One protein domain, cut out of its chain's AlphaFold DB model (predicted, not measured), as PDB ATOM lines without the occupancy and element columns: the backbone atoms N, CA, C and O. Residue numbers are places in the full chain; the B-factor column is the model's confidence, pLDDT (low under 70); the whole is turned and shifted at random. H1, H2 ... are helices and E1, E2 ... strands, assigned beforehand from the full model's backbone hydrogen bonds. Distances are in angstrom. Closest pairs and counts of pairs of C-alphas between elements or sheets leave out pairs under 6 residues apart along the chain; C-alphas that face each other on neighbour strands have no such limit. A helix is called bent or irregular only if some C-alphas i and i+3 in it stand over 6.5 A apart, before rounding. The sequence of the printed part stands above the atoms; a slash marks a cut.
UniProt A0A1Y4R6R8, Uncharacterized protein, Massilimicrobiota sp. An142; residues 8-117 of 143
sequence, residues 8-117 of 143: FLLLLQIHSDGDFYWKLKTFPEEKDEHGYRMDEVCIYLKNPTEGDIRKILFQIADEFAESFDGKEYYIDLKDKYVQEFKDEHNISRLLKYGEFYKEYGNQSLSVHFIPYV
ATOM      1  N   PHE A   8     169.584 188.295 132.448       91.25
ATOM      2  CA  PHE A   8     170.929 188.739 132.107       91.25
ATOM      3  C   PHE A   8     171.144 190.159 132.617       91.25
ATOM      4  O   PHE A   8     170.210 190.960 132.639       91.25
ATOM      5  N   LEU A   9     172.378 190.470 132.990       91.25
ATOM      6  CA  LEU A   9     172.846 191.823 133.234       91.25
ATOM      7  C   LEU A   9     173.732 192.236 132.061       91.25
ATOM      8  O   LEU A   9     174.740 191.588 131.785       91.25
ATOM      9  N   LEU A  10     173.353 193.311 131.380       93.25
ATOM     10  CA  LEU A  10     174.241 194.037 130.490       93.25
ATOM     11  C   LEU A  10     174.859 195.181 131.301       93.25
ATOM     12  O   LEU A  10     174.158 196.120 131.673       93.25
ATOM     13  N   LEU A  11     176.143 195.049 131.614       91.75
ATOM     14  CA  LEU A  11     176.929 196.025 132.359       91.75
ATOM     15  C   LEU A  11     177.844 196.757 131.383       91.75
ATOM     16  O   LEU A  11     178.604 196.122 130.655       91.75
ATOM     17  N   LEU A  12     177.780 198.079 131.379       90.94
ATOM     18  CA  LEU A  12     178.672 198.929 130.607       90.94
ATOM     19  C   LEU A  12     179.477 199.786 131.568       90.94
ATOM     20  O   LEU A  12     178.890 200.372 132.472       90.94
ATOM     21  N   GLN A  13     180.784 199.892 131.359       88.31
ATOM     22  CA  GLN A  13     181.644 200.734 132.186       88.31
ATOM     23  C   GLN A  13     182.524 201.586 131.281       88.31
ATOM     24  O   GLN A  13     183.137 201.085 130.333       88.31
ATOM     25  N   ILE A  14     182.597 202.878 131.585       83.38
ATOM     26  CA  ILE A  14     183.470 203.815 130.884       83.38
ATOM     27  C   ILE A  14     184.432 204.391 131.899       83.38
ATOM     28  O   ILE A  14     184.038 205.111 132.804       83.38
ATOM     29  N   HIS A  15     185.710 204.086 131.740       80.38
ATOM     30  CA  HIS A  15     186.743 204.694 132.558       80.38
ATOM     31  C   HIS A  15     187.217 205.929 131.806       80.38
ATOM     32  O   HIS A  15     187.839 205.819 130.748       80.38
ATOM     33  N   SER A  16     186.872 207.102 132.327       72.50
ATOM     34  CA  SER A  16     187.357 208.381 131.816       72.50
ATOM     35  C   SER A  16     188.191 209.091 132.877       72.50
ATOM     36  O   SER A  16     188.090 208.807 134.066       72.50
ATOM     37  N   ASP A  17     189.024 210.029 132.451       68.31
ATOM     38  CA  ASP A  17     189.928 210.818 133.286       68.31
ATOM     39  C   ASP A  17     189.228 211.885 134.162       68.31
ATOM     40  O   ASP A  17     189.899 212.734 134.742       68.31
ATOM     41  N   GLY A  18     187.901 211.795 134.335       59.72
ATOM     42  CA  GLY A  18     187.185 212.373 135.484       59.72
ATOM     43  C   GLY A  18     186.152 213.462 135.184       59.72
ATOM     44  O   GLY A  18     185.350 213.774 136.060       59.72
ATOM     45  N   ASP A  19     186.107 214.001 133.961       65.06
ATOM     46  CA  ASP A  19     185.260 215.169 133.629       65.06
ATOM     47  C   ASP A  19     184.095 214.858 132.669       65.06
ATOM     48  O   ASP A  19     183.306 215.740 132.282       65.06
ATOM     49  N   PHE A  20     183.962 213.598 132.255       66.31
ATOM     50  CA  PHE A  20     182.902 213.170 131.360       66.31
ATOM     51  C   PHE A  20     181.834 212.358 132.096       66.31
ATOM     52  O   PHE A  20     182.109 211.324 132.689       66.31
ATOM     53  N   TYR A  21     180.586 212.810 131.965       70.12
ATOM     54  CA  TYR A  21     179.403 212.100 132.431       70.12
ATOM     55  C   TYR A  21     178.494 211.821 131.240       70.12
ATOM     56  O   TYR A  21     177.992 212.758 130.609       70.12
ATOM     57  N   TRP A  22     178.249 210.545 130.950       75.88
ATOM     58  CA  TRP A  22     177.186 210.162 130.028       75.88
ATOM     59  C   TRP A  22     175.812 210.392 130.655       75.88
ATOM     60  O   TRP A  22     175.585 210.172 131.842       75.88
ATOM     61  N   LYS A  23     174.872 210.862 129.845       72.88
ATOM     62  CA  LYS A  23     173.493 211.114 130.235       72.88
ATOM     63  C   LYS A  23     172.597 210.174 129.446       72.88
ATOM     64  O   LYS A  23     172.036 210.556 128.421       72.88
ATOM     65  N   LEU A  24     172.445 208.953 129.948       77.88
ATOM     66  CA  LEU A  24     171.444 208.040 129.414       77.88
ATOM     67  C   LEU A  24     170.049 208.519 129.819       77.88
ATOM     68  O   LEU A  24     169.775 208.831 130.976       77.88
ATOM     69  N   LYS A  25     169.175 208.628 128.827       83.50
ATOM     70  CA  LYS A  25     167.771 209.018 128.981       83.50
ATOM     71  C   LYS A  25     166.892 207.792 129.187       83.50
ATOM     72  O   LYS A  25     165.871 207.887 129.863       83.50
ATOM     73  N   THR A  26     167.271 206.669 128.580       84.56
ATOM     74  CA  THR A  26     166.438 205.461 128.549       84.56
ATOM     75  C   THR A  26     166.698 204.528 129.716       84.56
ATOM     76  O   THR A  26     165.775 203.856 130.177       84.56
ATOM     77  N   PHE A  27     167.936 204.478 130.197       78.25
ATOM     78  CA  PHE A  27     168.338 203.563 131.256       78.25
ATOM     79  C   PHE A  27     168.517 204.324 132.571       78.25
ATOM     80  O   PHE A  27     168.973 205.471 132.547       78.25
ATOM     81  N   PRO A  28     168.111 203.729 133.705       69.81
ATOM     82  CA  PRO A  28     168.260 204.364 135.003       69.81
ATOM     83  C   PRO A  28     169.737 204.644 135.285       69.81
ATOM     84  O   PRO A  28     170.609 203.826 135.007       69.81
ATOM     85  N   GLU A  29     169.997 205.829 135.822       69.19
ATOM     86  CA  GLU A  29     171.322 206.231 136.269       69.19
ATOM     87  C   GLU A  29     171.575 205.652 137.661       69.19
ATOM     88  O   GLU A  29     170.852 205.981 138.607       69.19
ATOM     89  N   GLU A  30     172.596 204.805 137.777       71.31
ATOM     90  CA  GLU A  30     173.019 204.257 139.061       71.31
ATOM     91  C   GLU A  30     173.763 205.315 139.879       71.31
ATOM     92  O   GLU A  30     174.518 206.146 139.354       71.31
ATOM     93  N   LYS A  31     173.516 205.299 141.189       76.25
ATOM     94  CA  LYS A  31     174.141 206.208 142.148       76.25
ATOM     95  C   LYS A  31     174.696 205.430 143.327       76.25
ATOM     96  O   LYS A  31     174.072 204.475 143.782       76.25
ATOM     97  N   ASP A  32     175.834 205.876 143.836       75.06
ATOM     98  CA  ASP A  32     176.434 205.320 145.040       75.06
ATOM     99  C   ASP A  32     175.635 205.680 146.310       75.06
ATOM    100  O   ASP A  32     174.625 206.394 146.279       75.06
ATOM    101  N   GLU A  33     176.105 205.193 147.459       78.19
ATOM    102  CA  GLU A  33     175.482 205.430 148.768       78.19
ATOM    103  C   GLU A  33     175.425 206.911 149.185       78.19
ATOM    104  O   GLU A  33     174.649 207.286 150.067       78.19
ATOM    105  N   HIS A  34     176.211 207.766 148.532       80.75
ATOM    106  CA  HIS A  34     176.255 209.207 148.750       80.75
ATOM    107  C   HIS A  34     175.456 209.992 147.697       80.75
ATOM    108  O   HIS A  34     175.326 211.214 147.804       80.75
ATOM    109  N   GLY A  35     174.879 209.308 146.704       76.50
ATOM    110  CA  GLY A  35     174.115 209.905 145.615       76.50
ATOM    111  C   GLY A  35     174.966 210.397 144.439       76.50
ATOM    112  O   GLY A  35     174.411 211.053 143.548       76.50
ATOM    113  N   TYR A  36     176.271 210.101 144.415       72.50
ATOM    114  CA  TYR A  36     177.129 210.359 143.260       72.50
ATOM    115  C   TYR A  36     176.834 209.357 142.155       72.50
ATOM    116  O   TYR A  36     176.531 208.196 142.406       72.50
ATOM    117  N   ARG A  37     176.897 209.828 140.914       70.44
ATOM    118  CA  ARG A  37     176.643 209.004 139.731       70.44
ATOM    119  C   ARG A  37     177.774 208.003 139.558       70.44
ATOM    120  O   ARG A  37     178.932 208.372 139.730       70.44
ATOM    121  N   MET A  38     177.430 206.775 139.196       73.94
ATOM    122  CA  MET A  38     178.416 205.764 138.834       73.94
ATOM    123  C   MET A  38     178.794 205.892 137.353       73.94
ATOM    124  O   MET A  38     177.955 206.217 136.511       73.94
ATOM    125  N   ASP A  39     180.042 205.559 137.026       75.69
ATOM    126  CA  ASP A  39     180.541 205.459 135.643       75.69
ATOM    127  C   ASP A  39     180.090 204.159 134.943       75.69
ATOM    128  O   ASP A  39     180.604 203.756 133.895       75.69
ATOM    129  N   GLU A  40     179.109 203.488 135.545       81.81
ATOM    130  CA  GLU A  40     178.587 202.192 135.155       81.81
ATOM    131  C   GLU A  40     177.101 202.299 134.833       81.81
ATOM    132  O   GLU A  40     176.346 203.026 135.480       81.81
ATOM    133  N   VAL A  41     176.672 201.535 133.835       84.69
ATOM    134  CA  VAL A  41     175.268 201.401 133.460       84.69
ATOM    135  C   VAL A  41     174.888 199.936 133.526       84.69
ATOM    136  O   VAL A  41     175.446 199.097 132.816       84.69
ATOM    137  N   CYS A  42     173.904 199.649 134.374       86.12
ATOM    138  CA  CYS A  42     173.386 198.315 134.637       86.12
ATOM    139  C   CYS A  42     172.010 198.150 133.989       86.12
ATOM    140  O   CYS A  42     171.053 198.837 134.340       86.12
ATOM    141  N   ILE A  43     171.882 197.209 133.052       89.00
ATOM    142  CA  ILE A  43     170.621 196.945 132.351       89.00
ATOM    143  C   ILE A  43     170.234 195.481 132.543       89.00
ATOM    144  O   ILE A  43     170.886 194.569 132.033       89.00
ATOM    145  N   TYR A  44     169.131 195.254 133.256       88.38
ATOM    146  CA  TYR A  44     168.583 193.919 133.480       88.38
ATOM    147  C   TYR A  44     167.663 193.507 132.333       88.38
ATOM    148  O   TYR A  44     166.693 194.192 132.008       88.38
ATOM    149  N   LEU A  45     167.950 192.353 131.738       91.00
ATOM    150  CA  LEU A  45     167.264 191.839 130.562       91.00
ATOM    151  C   LEU A  45     166.649 190.476 130.844       91.00
ATOM    152  O   LEU A  45     167.294 189.578 131.383       91.00
ATOM    153  N   LYS A  46     165.394 190.305 130.429       91.50
ATOM    154  CA  LYS A  46     164.642 189.062 130.579       91.50
ATOM    155  C   LYS A  46     164.457 188.404 129.218       91.50
ATOM    156  O   LYS A  46     163.754 188.940 128.369       91.50
ATOM    157  N   ASN A  47     165.063 187.234 129.039       91.75
ATOM    158  CA  ASN A  47     165.089 186.475 127.788       91.75
ATOM    159  C   ASN A  47     165.479 187.318 126.551       91.75
ATOM    160  O   ASN A  47     164.779 187.230 125.540       91.75
ATOM    161  N   PRO A  48     166.550 188.139 126.601       94.94
ATOM    162  CA  PRO A  48     166.914 188.972 125.463       94.94
ATOM    163  C   PRO A  48     167.275 188.114 124.248       94.94
ATOM    164  O   PRO A  48     167.975 187.103 124.356       94.94
ATOM    165  N   THR A  49     166.815 188.539 123.077       95.50
ATOM    166  CA  THR A  49     167.315 188.054 121.792       95.50
ATOM    167  C   THR A  49     168.574 188.823 121.394       95.50
ATOM    168  O   THR A  49     168.833 189.918 121.888       95.50
ATOM    169  N   GLU A  50     169.344 188.296 120.441       94.94
ATOM    170  CA  GLU A  50     170.455 189.044 119.836       94.94
ATOM    171  C   GLU A  50     169.992 190.396 119.257       94.94
ATOM    172  O   GLU A  50     170.691 191.399 119.391       94.94
ATOM    173  N   GLY A  51     168.795 190.442 118.662       97.00
ATOM    174  CA  GLY A  51     168.205 191.682 118.154       97.00
ATOM    175  C   GLY A  51     167.940 192.709 119.258       97.00
ATOM    176  O   GLY A  51     168.178 193.898 119.049       97.00
ATOM    177  N   ASP A  52     167.518 192.256 120.441       95.69
ATOM    178  CA  ASP A  52     167.317 193.131 121.600       95.69
ATOM    179  C   ASP A  52     168.648 193.712 122.085       95.69
ATOM    180  O   ASP A  52     168.747 194.923 122.276       95.69
ATOM    181  N   ILE A  53     169.690 192.877 122.205       95.38
ATOM    182  CA  ILE A  53     171.036 193.323 122.606       95.38
ATOM    183  C   ILE A  53     171.574 194.370 121.630       95.38
ATOM    184  O   ILE A  53     172.022 195.433 122.054       95.38
ATOM    185  N   ARG A  54     171.470 194.116 120.321       96.75
ATOM    186  CA  ARG A  54     171.887 195.064 119.274       96.75
ATOM    187  C   ARG A  54     171.161 196.396 119.390       96.75
ATOM    188  O   ARG A  54     171.794 197.447 119.379       96.75
ATOM    189  N   LYS A  55     169.834 196.351 119.526       96.00
ATOM    190  CA  LYS A  55     169.006 197.552 119.653       96.00
ATOM    191  C   LYS A  55     169.404 198.377 120.876       96.00
ATOM    192  O   LYS A  55     169.518 199.592 120.764       96.00
ATOM    193  N   ILE A  56     169.639 197.719 122.010       94.69
ATOM    194  CA  ILE A  56     170.076 198.372 123.248       94.69
ATOM    195  C   ILE A  56     171.447 199.023 123.062       94.69
ATOM    196  O   ILE A  56     171.592 200.201 123.368       94.69
ATOM    197  N   LEU A  57     172.435 198.307 122.514       94.94
ATOM    198  CA  LEU A  57     173.773 198.863 122.282       94.94
ATOM    199  C   LEU A  57     173.744 200.063 121.330       94.94
ATOM    200  O   LEU A  57     174.423 201.056 121.572       94.94
ATOM    201  N   PHE A  58     172.927 200.010 120.277       95.44
ATOM    202  CA  PHE A  58     172.791 201.127 119.338       95.44
ATOM    203  C   PHE A  58     172.123 202.332 119.995       95.44
ATOM    204  O   PHE A  58     172.577 203.457 119.805       95.44
ATOM    205  N   GLN A  59     171.093 202.094 120.807       93.62
ATOM    206  CA  GLN A  59     170.435 203.144 121.572       93.62
ATOM    207  C   GLN A  59     171.388 203.798 122.580       93.62
ATOM    208  O   GLN A  59     171.417 205.021 122.692       93.62
ATOM    209  N   ILE A  60     172.207 203.000 123.267       90.75
ATOM    210  CA  ILE A  60     173.260 203.505 124.153       90.75
ATOM    211  C   ILE A  60     174.253 204.348 123.364       90.75
ATOM    212  O   ILE A  60     174.603 205.427 123.817       90.75
ATOM    213  N   ALA A  61     174.685 203.895 122.188       91.62
ATOM    214  CA  ALA A  61     175.608 204.651 121.350       91.62
ATOM    215  C   ALA A  61     175.036 206.024 120.957       91.62
ATOM    216  O   ALA A  61     175.751 207.022 121.001       91.62
ATOM    217  N   ASP A  62     173.751 206.083 120.604       91.19
ATOM    218  CA  ASP A  62     173.086 207.333 120.231       91.19
ATOM    219  C   ASP A  62     172.965 208.286 121.437       91.19
ATOM    220  O   ASP A  62     173.366 209.447 121.350       91.19
ATOM    221  N   GLU A  63     172.512 207.800 122.596       89.69
ATOM    222  CA  GLU A  63     172.411 208.608 123.825       89.69
ATOM    223  C   GLU A  63     173.785 209.017 124.379       89.69
ATOM    224  O   GLU A  63     173.971 210.121 124.906       89.69
ATOM    225  N   PHE A  64     174.781 208.147 124.221       86.50
ATOM    226  CA  PHE A  64     176.166 208.448 124.533       86.50
ATOM    227  C   PHE A  64     176.667 209.603 123.668       86.50
ATOM    228  O   PHE A  64     177.203 210.564 124.210       86.50
ATOM    229  N   ALA A  65     176.423 209.572 122.355       87.50
ATOM    230  CA  ALA A  65     176.810 210.649 121.446       87.50
ATOM    231  C   ALA A  65     176.170 211.997 121.824       87.50
ATOM    232  O   ALA A  65     176.856 213.020 121.840       87.50
ATOM    233  N   GLU A  66     174.884 211.993 122.186       86.69
ATOM    234  CA  GLU A  66     174.163 213.188 122.648       86.69
ATOM    235  C   GLU A  66     174.749 213.781 123.939       86.69
ATOM    236  O   GLU A  66     174.633 214.982 124.182       86.69
ATOM    237  N   SER A  67     175.419 212.969 124.760       80.81
ATOM    238  CA  SER A  67     176.048 213.423 126.008       80.81
ATOM    239  C   SER A  67     177.263 214.335 125.782       80.81
ATOM    240  O   SER A  67     177.708 215.013 126.712       80.81
ATOM    241  N   PHE A  68     177.792 214.376 124.554       77.62
ATOM    242  CA  PHE A  68     178.918 215.225 124.152       77.62
ATOM    243  C   PHE A  68     178.503 216.474 123.370       77.62
ATOM    244  O   PHE A  68     179.388 217.209 122.924       77.62
ATOM    245  N   ASP A  69     177.207 216.731 123.178       68.56
ATOM    246  CA  ASP A  69     176.762 217.896 122.410       68.56
ATOM    247  C   ASP A  69     177.296 219.199 123.044       68.56
ATOM    248  O   ASP A  69     177.067 219.486 124.221       68.56
ATOM    249  N   GLY A  70     178.103 219.945 122.280       64.94
ATOM    250  CA  GLY A  70     178.812 221.149 122.731       64.94
ATOM    251  C   GLY A  70     180.176 220.946 123.421       64.94
ATOM    252  O   GLY A  70     180.769 221.933 123.854       64.94
ATOM    253  N   LYS A  71     180.709 219.716 123.521       71.25
ATOM    254  CA  LYS A  71     182.029 219.423 124.124       71.25
ATOM    255  C   LYS A  71     183.076 219.019 123.074       71.25
ATOM    256  O   LYS A  71     183.378 217.839 122.907       71.25
ATOM    257  N   GLU A  72     183.677 220.002 122.398       69.00
ATOM    258  CA  GLU A  72     184.651 219.776 121.309       69.00
ATOM    259  C   GLU A  72     185.881 218.944 121.718       69.00
ATOM    260  O   GLU A  72     186.390 218.172 120.909       69.00
ATOM    261  N   TYR A  73     186.325 219.030 122.979       71.06
ATOM    262  CA  TYR A  73     187.519 218.324 123.472       71.06
ATOM    263  C   TYR A  73     187.417 216.788 123.400       71.06
ATOM    264  O   TYR A  73     188.431 216.101 123.329       71.06
ATOM    265  N   TYR A  74     186.202 216.238 123.388       72.75
ATOM    266  CA  TYR A  74     185.975 214.792 123.457       72.75
ATOM    267  C   TYR A  74     185.414 214.194 122.162       72.75
ATOM    268  O   TYR A  74     184.970 213.044 122.162       72.75
ATOM    269  N   ILE A  75     185.404 214.943 121.055       74.75
ATOM    270  CA  ILE A  75     184.748 214.499 119.820       74.75
ATOM    271  C   ILE A  75     185.356 213.200 119.264       74.75
ATOM    272  O   ILE A  75     184.614 212.293 118.890       74.75
ATOM    273  N   ASP A  76     186.682 213.062 119.335       80.88
ATOM    274  CA  ASP A  76     187.398 211.860 118.897       80.88
ATOM    275  C   ASP A  76     187.069 210.643 119.770       80.88
ATOM    276  O   ASP A  76     186.973 209.520 119.273       80.88
ATOM    277  N   LEU A  77     186.909 210.845 121.082       80.50
ATOM    278  CA  LEU A  77     186.555 209.777 122.019       80.50
ATOM    279  C   LEU A  77     185.104 209.335 121.825       80.50
ATOM    280  O   LEU A  77     184.816 208.137 121.806       80.50
ATOM    281  N   LYS A  78     184.209 210.307 121.627       85.81
ATOM    282  CA  LYS A  78     182.805 210.077 121.300       85.81
ATOM    283  C   LYS A  78     182.688 209.185 120.067       85.81
ATOM    284  O   LYS A  78     182.052 208.138 120.144       85.81
ATOM    285  N   ASP A  79     183.327 209.561 118.959       88.75
ATOM    286  CA  ASP A  79     183.231 208.804 117.706       88.75
ATOM    287  C   ASP A  79     183.799 207.384 117.853       88.75
ATOM    288  O   ASP A  79     183.180 206.427 117.381       88.75
ATOM    289  N   LYS A  80     184.912 207.223 118.587       90.44
ATOM    290  CA  LYS A  80     185.485 205.907 118.910       90.44
ATOM    291  C   LYS A  80     184.497 205.025 119.668       90.44
ATOM    292  O   LYS A  80     184.162 203.954 119.182       90.44
ATOM    293  N   TYR A  81     183.983 205.454 120.819       89.19
ATOM    294  CA  TYR A  81     183.074 204.610 121.607       89.19
ATOM    295  C   TYR A  81     181.745 204.340 120.900       89.19
ATOM    296  O   TYR A  81     181.258 203.211 120.942       89.19
ATOM    297  N   VAL A  82     181.184 205.323 120.187       91.81
ATOM    298  CA  VAL A  82     179.993 205.111 119.348       91.81
ATOM    299  C   VAL A  82     180.253 204.020 118.313       91.81
ATOM    300  O   VAL A  82     179.404 203.148 118.116       91.81
ATOM    301  N   GLN A  83     181.425 204.041 117.674       94.94
ATOM    302  CA  GLN A  83     181.822 202.992 116.746       94.94
ATOM    303  C   GLN A  83     181.954 201.641 117.453       94.94
ATOM    304  O   GLN A  83     181.433 200.658 116.940       94.94
ATOM    305  N   GLU A  84     182.580 201.571 118.631       95.44
ATOM    306  CA  GLU A  84     182.754 200.305 119.354       95.44
ATOM    307  C   GLU A  84     181.411 199.663 119.757       95.44
ATOM    308  O   GLU A  84     181.284 198.440 119.686       95.44
ATOM    309  N   PHE A  85     180.387 200.455 120.101       93.81
ATOM    310  CA  PHE A  85     179.031 199.950 120.364       93.81
ATOM    311  C   PHE A  85     178.293 199.468 119.110       93.81
ATOM    312  O   PHE A  85     177.424 198.599 119.202       93.81
ATOM    313  N   LYS A  86     178.610 200.047 117.946       96.19
ATOM    314  CA  LYS A  86     177.982 199.717 116.657       96.19
ATOM    315  C   LYS A  86     178.776 198.697 115.836       96.19
ATOM    316  O   LYS A  86     178.314 198.273 114.780       96.19
ATOM    317  N   ASP A  87     179.955 198.302 116.305       97.25
ATOM    318  CA  ASP A  87     180.833 197.371 115.613       97.25
ATOM    319  C   ASP A  87     180.328 195.922 115.726       97.25
ATOM    320  O   ASP A  87     180.179 195.349 116.808       97.25
ATOM    321  N   GLU A  88     180.095 195.300 114.572       96.12
ATOM    322  CA  GLU A  88     179.573 193.933 114.477       96.12
ATOM    323  C   GLU A  88     180.504 192.884 115.089       96.12
ATOM    324  O   GLU A  88     180.042 191.872 115.626       96.12
ATOM    325  N   HIS A  89     181.819 193.106 115.029       96.50
ATOM    326  CA  HIS A  89     182.770 192.181 115.623       96.50
ATOM    327  C   HIS A  89     182.672 192.220 117.150       96.50
ATOM    328  O   HIS A  89     182.612 191.162 117.778       96.50
ATOM    329  N   ASN A  90     182.576 193.404 117.754       96.81
ATOM    330  CA  ASN A  90     182.380 193.546 119.195       96.81
ATOM    331  C   ASN A  90     181.047 192.969 119.666       96.81
ATOM    332  O   ASN A  90     181.021 192.256 120.667       96.81
ATOM    333  N   ILE A  91     179.957 193.207 118.934       96.19
ATOM    334  CA  ILE A  91     178.645 192.623 119.254       96.19
ATOM    335  C   ILE A  91     178.726 191.097 119.211       96.19
ATOM    336  O   ILE A  91     178.283 190.417 120.137       96.19
ATOM    337  N   SER A  92     179.355 190.542 118.172       96.25
ATOM    338  CA  SER A  92     179.577 189.100 118.075       96.25
ATOM    339  C   SER A  92     180.408 188.570 119.248       96.25
ATOM    340  O   SER A  92     180.079 187.528 119.820       96.25
ATOM    341  N   ARG A  93     181.460 189.296 119.651       97.12
ATOM    342  CA  ARG A  93     182.277 188.944 120.819       97.12
ATOM    343  C   ARG A  93     181.474 188.981 122.113       97.12
ATOM    344  O   ARG A  93     181.563 188.019 122.867       97.12
ATOM    345  N   LEU A  94     180.664 190.014 122.334       97.06
ATOM    346  CA  LEU A  94     179.797 190.129 123.506       97.06
ATOM    347  C   LEU A  94     178.865 188.925 123.621       97.06
ATOM    348  O   LEU A  94     178.789 188.287 124.663       97.06
ATOM    349  N   LEU A  95     178.185 188.580 122.527       94.44
ATOM    350  CA  LEU A  95     177.224 187.478 122.504       94.44
ATOM    351  C   LEU A  95     177.901 186.113 122.674       94.44
ATOM    352  O   LEU A  95     177.311 185.197 123.246       94.44
ATOM    353  N   LYS A  96     179.132 185.964 122.171       95.31
ATOM    354  CA  LYS A  96     179.869 184.695 122.205       95.31
ATOM    355  C   LYS A  96     180.633 184.468 123.507       95.31
ATOM    356  O   LYS A  96     180.685 183.339 123.987       95.31
ATOM    357  N   TYR A  97     181.274 185.508 124.023       95.62
ATOM    358  CA  TYR A  97     182.213 185.431 125.143       95.62
ATOM    359  C   TYR A  97     181.696 186.117 126.405       95.62
ATOM    360  O   TYR A  97     182.307 185.972 127.455       95.62
ATOM    361  N   GLY A  98     180.571 186.826 126.318       94.94
ATOM    362  CA  GLY A  98     180.006 187.567 127.436       94.94
ATOM    363  C   GLY A  98     180.674 188.916 127.669       94.94
ATOM    364  O   GLY A  98     180.289 189.589 128.612       94.94
ATOM    365  N   GLU A  99     181.642 189.340 126.851       96.88
ATOM    366  CA  GLU A  99     182.289 190.645 127.022       96.88
ATOM    367  C   GLU A  99     183.043 191.154 125.786       96.88
ATOM    368  O   GLU A  99     183.471 190.384 124.916       96.88
ATOM    369  N   PHE A 100     183.264 192.468 125.745       96.75
ATOM    370  CA  PHE A 100     184.347 193.084 124.982       96.75
ATOM    371  C   PHE A 100     184.939 194.283 125.729       96.75
ATOM    372  O   PHE A 100     184.308 194.866 126.610       96.75
ATOM    373  N   TYR A 101     186.164 194.643 125.348       95.31
ATOM    374  CA  TYR A 101     186.950 195.683 125.997       95.31
ATOM    375  C   TYR A 101     187.791 196.464 124.986       95.31
ATOM    376  O   TYR A 101     188.325 195.868 124.040       95.31
ATOM    377  N   LYS A 102     187.905 197.783 125.186       94.56
ATOM    378  CA  LYS A 102     188.678 198.705 124.345       94.56
ATOM    379  C   LYS A 102     189.367 199.786 125.169       94.56
ATOM    380  O   LYS A 102     188.759 200.376 126.055       94.56
ATOM    381  N   GLU A 103     190.614 200.080 124.813       91.06
ATOM    382  CA  GLU A 103     191.454 201.100 125.449       91.06
ATOM    383  C   GLU A 103     191.838 202.198 124.464       91.06
ATOM    384  O   GLU A 103     192.204 201.927 123.319       91.06
ATOM    385  N   TYR A 104     191.841 203.435 124.954       87.75
ATOM    386  CA  TYR A 104     192.353 204.609 124.259       87.75
ATOM    387  C   TYR A 104     193.168 205.470 125.229       87.75
ATOM    388  O   TYR A 104     192.691 206.461 125.778       87.75
ATOM    389  N   GLY A 105     194.427 205.088 125.444       85.12
ATOM    390  CA  GLY A 105     195.294 205.772 126.403       85.12
ATOM    391  C   GLY A 105     194.831 205.515 127.836       85.12
ATOM    392  O   GLY A 105     194.753 204.364 128.248       85.12
ATOM    393  N   ASN A 106     194.508 206.575 128.577       82.12
ATOM    394  CA  ASN A 106     194.039 206.477 129.968       82.12
ATOM    395  C   ASN A 106     192.521 206.270 130.083       82.12
ATOM    396  O   ASN A 106     191.976 206.339 131.180       82.12
ATOM    397  N   GLN A 107     191.843 206.071 128.954       85.31
ATOM    398  CA  GLN A 107     190.398 205.911 128.882       85.31
ATOM    399  C   GLN A 107     190.070 204.513 128.363       85.31
ATOM    400  O   GLN A 107     190.747 204.008 127.462       85.31
ATOM    401  N   SER A 108     189.022 203.885 128.884       89.00
ATOM    402  CA  SER A 108     188.608 202.557 128.431       89.00
ATOM    403  C   SER A 108     187.097 202.354 128.473       89.00
ATOM    404  O   SER A 108     186.370 203.042 129.186       89.00
ATOM    405  N   LEU A 109     186.634 201.420 127.649       90.81
ATOM    406  CA  LEU A 109     185.249 200.980 127.550       90.81
ATOM    407  C   LEU A 109     185.212 199.465 127.740       90.81
ATOM    408  O   LEU A 109     185.869 198.733 126.993       90.81
ATOM    409  N   SER A 110     184.406 198.995 128.687       94.06
ATOM    410  CA  SER A 110     184.050 197.585 128.833       94.06
ATOM    411  C   SER A 110     182.542 197.399 128.711       94.06
ATOM    412  O   SER A 110     181.739 198.238 129.127       94.06
ATOM    413  N   VAL A 111     182.151 196.273 128.120       95.50
ATOM    414  CA  VAL A 111     180.765 195.814 128.109       95.50
ATOM    415  C   VAL A 111     180.755 194.344 128.471       95.50
ATOM    416  O   VAL A 111     181.425 193.548 127.815       95.50
ATOM    417  N   HIS A 112     179.963 193.987 129.475       95.56
ATOM    418  CA  HIS A 112     179.766 192.622 129.938       95.56
ATOM    419  C   HIS A 112     178.299 192.222 129.787       95.56
ATOM    420  O   HIS A 112     177.388 192.968 130.134       95.56
ATOM    421  N   PHE A 113     178.072 191.012 129.296       95.44
ATOM    422  CA  PHE A 113     176.779 190.361 129.180       95.44
ATOM    423  C   PHE A 113     176.777 189.115 130.064       95.44
ATOM    424  O   PHE A 113     177.221 188.032 129.679       95.44
ATOM    425  N   ILE A 114     176.302 189.306 131.289       92.00
ATOM    426  CA  ILE A 114     176.430 188.352 132.383       92.00
ATOM    427  C   ILE A 114     175.101 187.601 132.524       92.00
ATOM    428  O   ILE A 114     174.088 188.221 132.863       92.00
ATOM    429  N   PRO A 115     175.053 186.280 132.282       89.00
ATOM    430  CA  PRO A 115     173.867 185.497 132.597       89.00
ATOM    431  C   PRO A 115     173.678 185.456 134.112       89.00
ATOM    432  O   PRO A 115     174.596 185.090 134.843       89.00
ATOM    433  N   TYR A 116     172.480 185.786 134.583       82.81
ATOM    434  CA  TYR A 116     172.124 185.565 135.975       82.81
ATOM    435  C   TYR A 116     171.938 184.068 136.197       82.81
ATOM    436  O   TYR A 116     171.074 183.433 135.584       82.81
ATOM    437  N   VAL A 117     172.768 183.502 137.066       78.31
ATOM    438  CA  VAL A 117     172.717 182.081 137.399       78.31
ATOM    439  C   VAL A 117     172.100 181.910 138.778       78.31
ATOM    440  O   VAL A 117     172.523 182.543 139.748       78.31
TER     441      VAL A 117
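This is residues 8 to 117 of the 143 residues of an uncharacterized protein of Massilimicrobiota sp. An142 (UniProt A0A1Y4R6R8). A wall of four strands has three helices over one face and no named helix over the other: H1 and H2 lie side by side as a hairpin, and the shorter H3 is over E3. These are two layers, helices on one face of a sheet, with a long loop, residues 16 to 39, joining E1 to E2. The 110 printed residues include E1, E2, H1, H2, H3, E3 and E4 in that order, a mixed class; the antiparallel sheet runs E2, E1, E4, E3. The whole is compact, radius of gyration of the C-alphas 13.6 A, spanning 38 by 34 by 23 A.

Find C-alpha 8 at (170.929, 188.739, 132.107); from there E1 runs 22.5 A to residue 15. E2 is residues 40 to 46, 19.7 A. H1, residues 50 to 66, runs 24.6 A. H2, residues 72 to 86, 21.6 A, is irregular: C-alphas 73 and 76 are 7.9 A apart. H3 is residues 88 to 97, 13.9 A, and E3 residues 99 to 104, 17.4 A. E4, residues 107 to 115, runs 26.5 A to C-alpha 115 at (173.867, 185.497, 132.597).

Start at inner strands E1 and E4, with N 11 and O 112 at 2.8 A. Hairpin E1 and E2 has N 43 and O 10 at 2.9 A; hairpin E3 and E4 has N 102 and O 109 at 2.9 A. H1 is over E2 and E1, height over the sheet 10.8 A; H2 is over E4 and E3, height 10.5 A. They touch, closest C-alphas Ala 61 and Val 82 at 4.8 A, at a shallow tilt of 5 degrees, opposite ways. H3 is over E3, height 7.7 A, with closest C-alphas Leu 94 and Phe 100 at 5.6 A. H3 is close but not clearly touching H2, closest C-alphas Glu 84 and Asn 90 at 6.8 A. Every O i to N i+4 pair is within hydrogen-bond range in H1 and H3; in H2, 9 of 11.

The farthest C-alphas, Glu 72 and Val 117, are 42.7 A apart. The printed part has no cut; the link E1 to E2 is long. Look for pLDDT under 70 at residues 17 to 20, 28 to 29, 69 to 70 and 72.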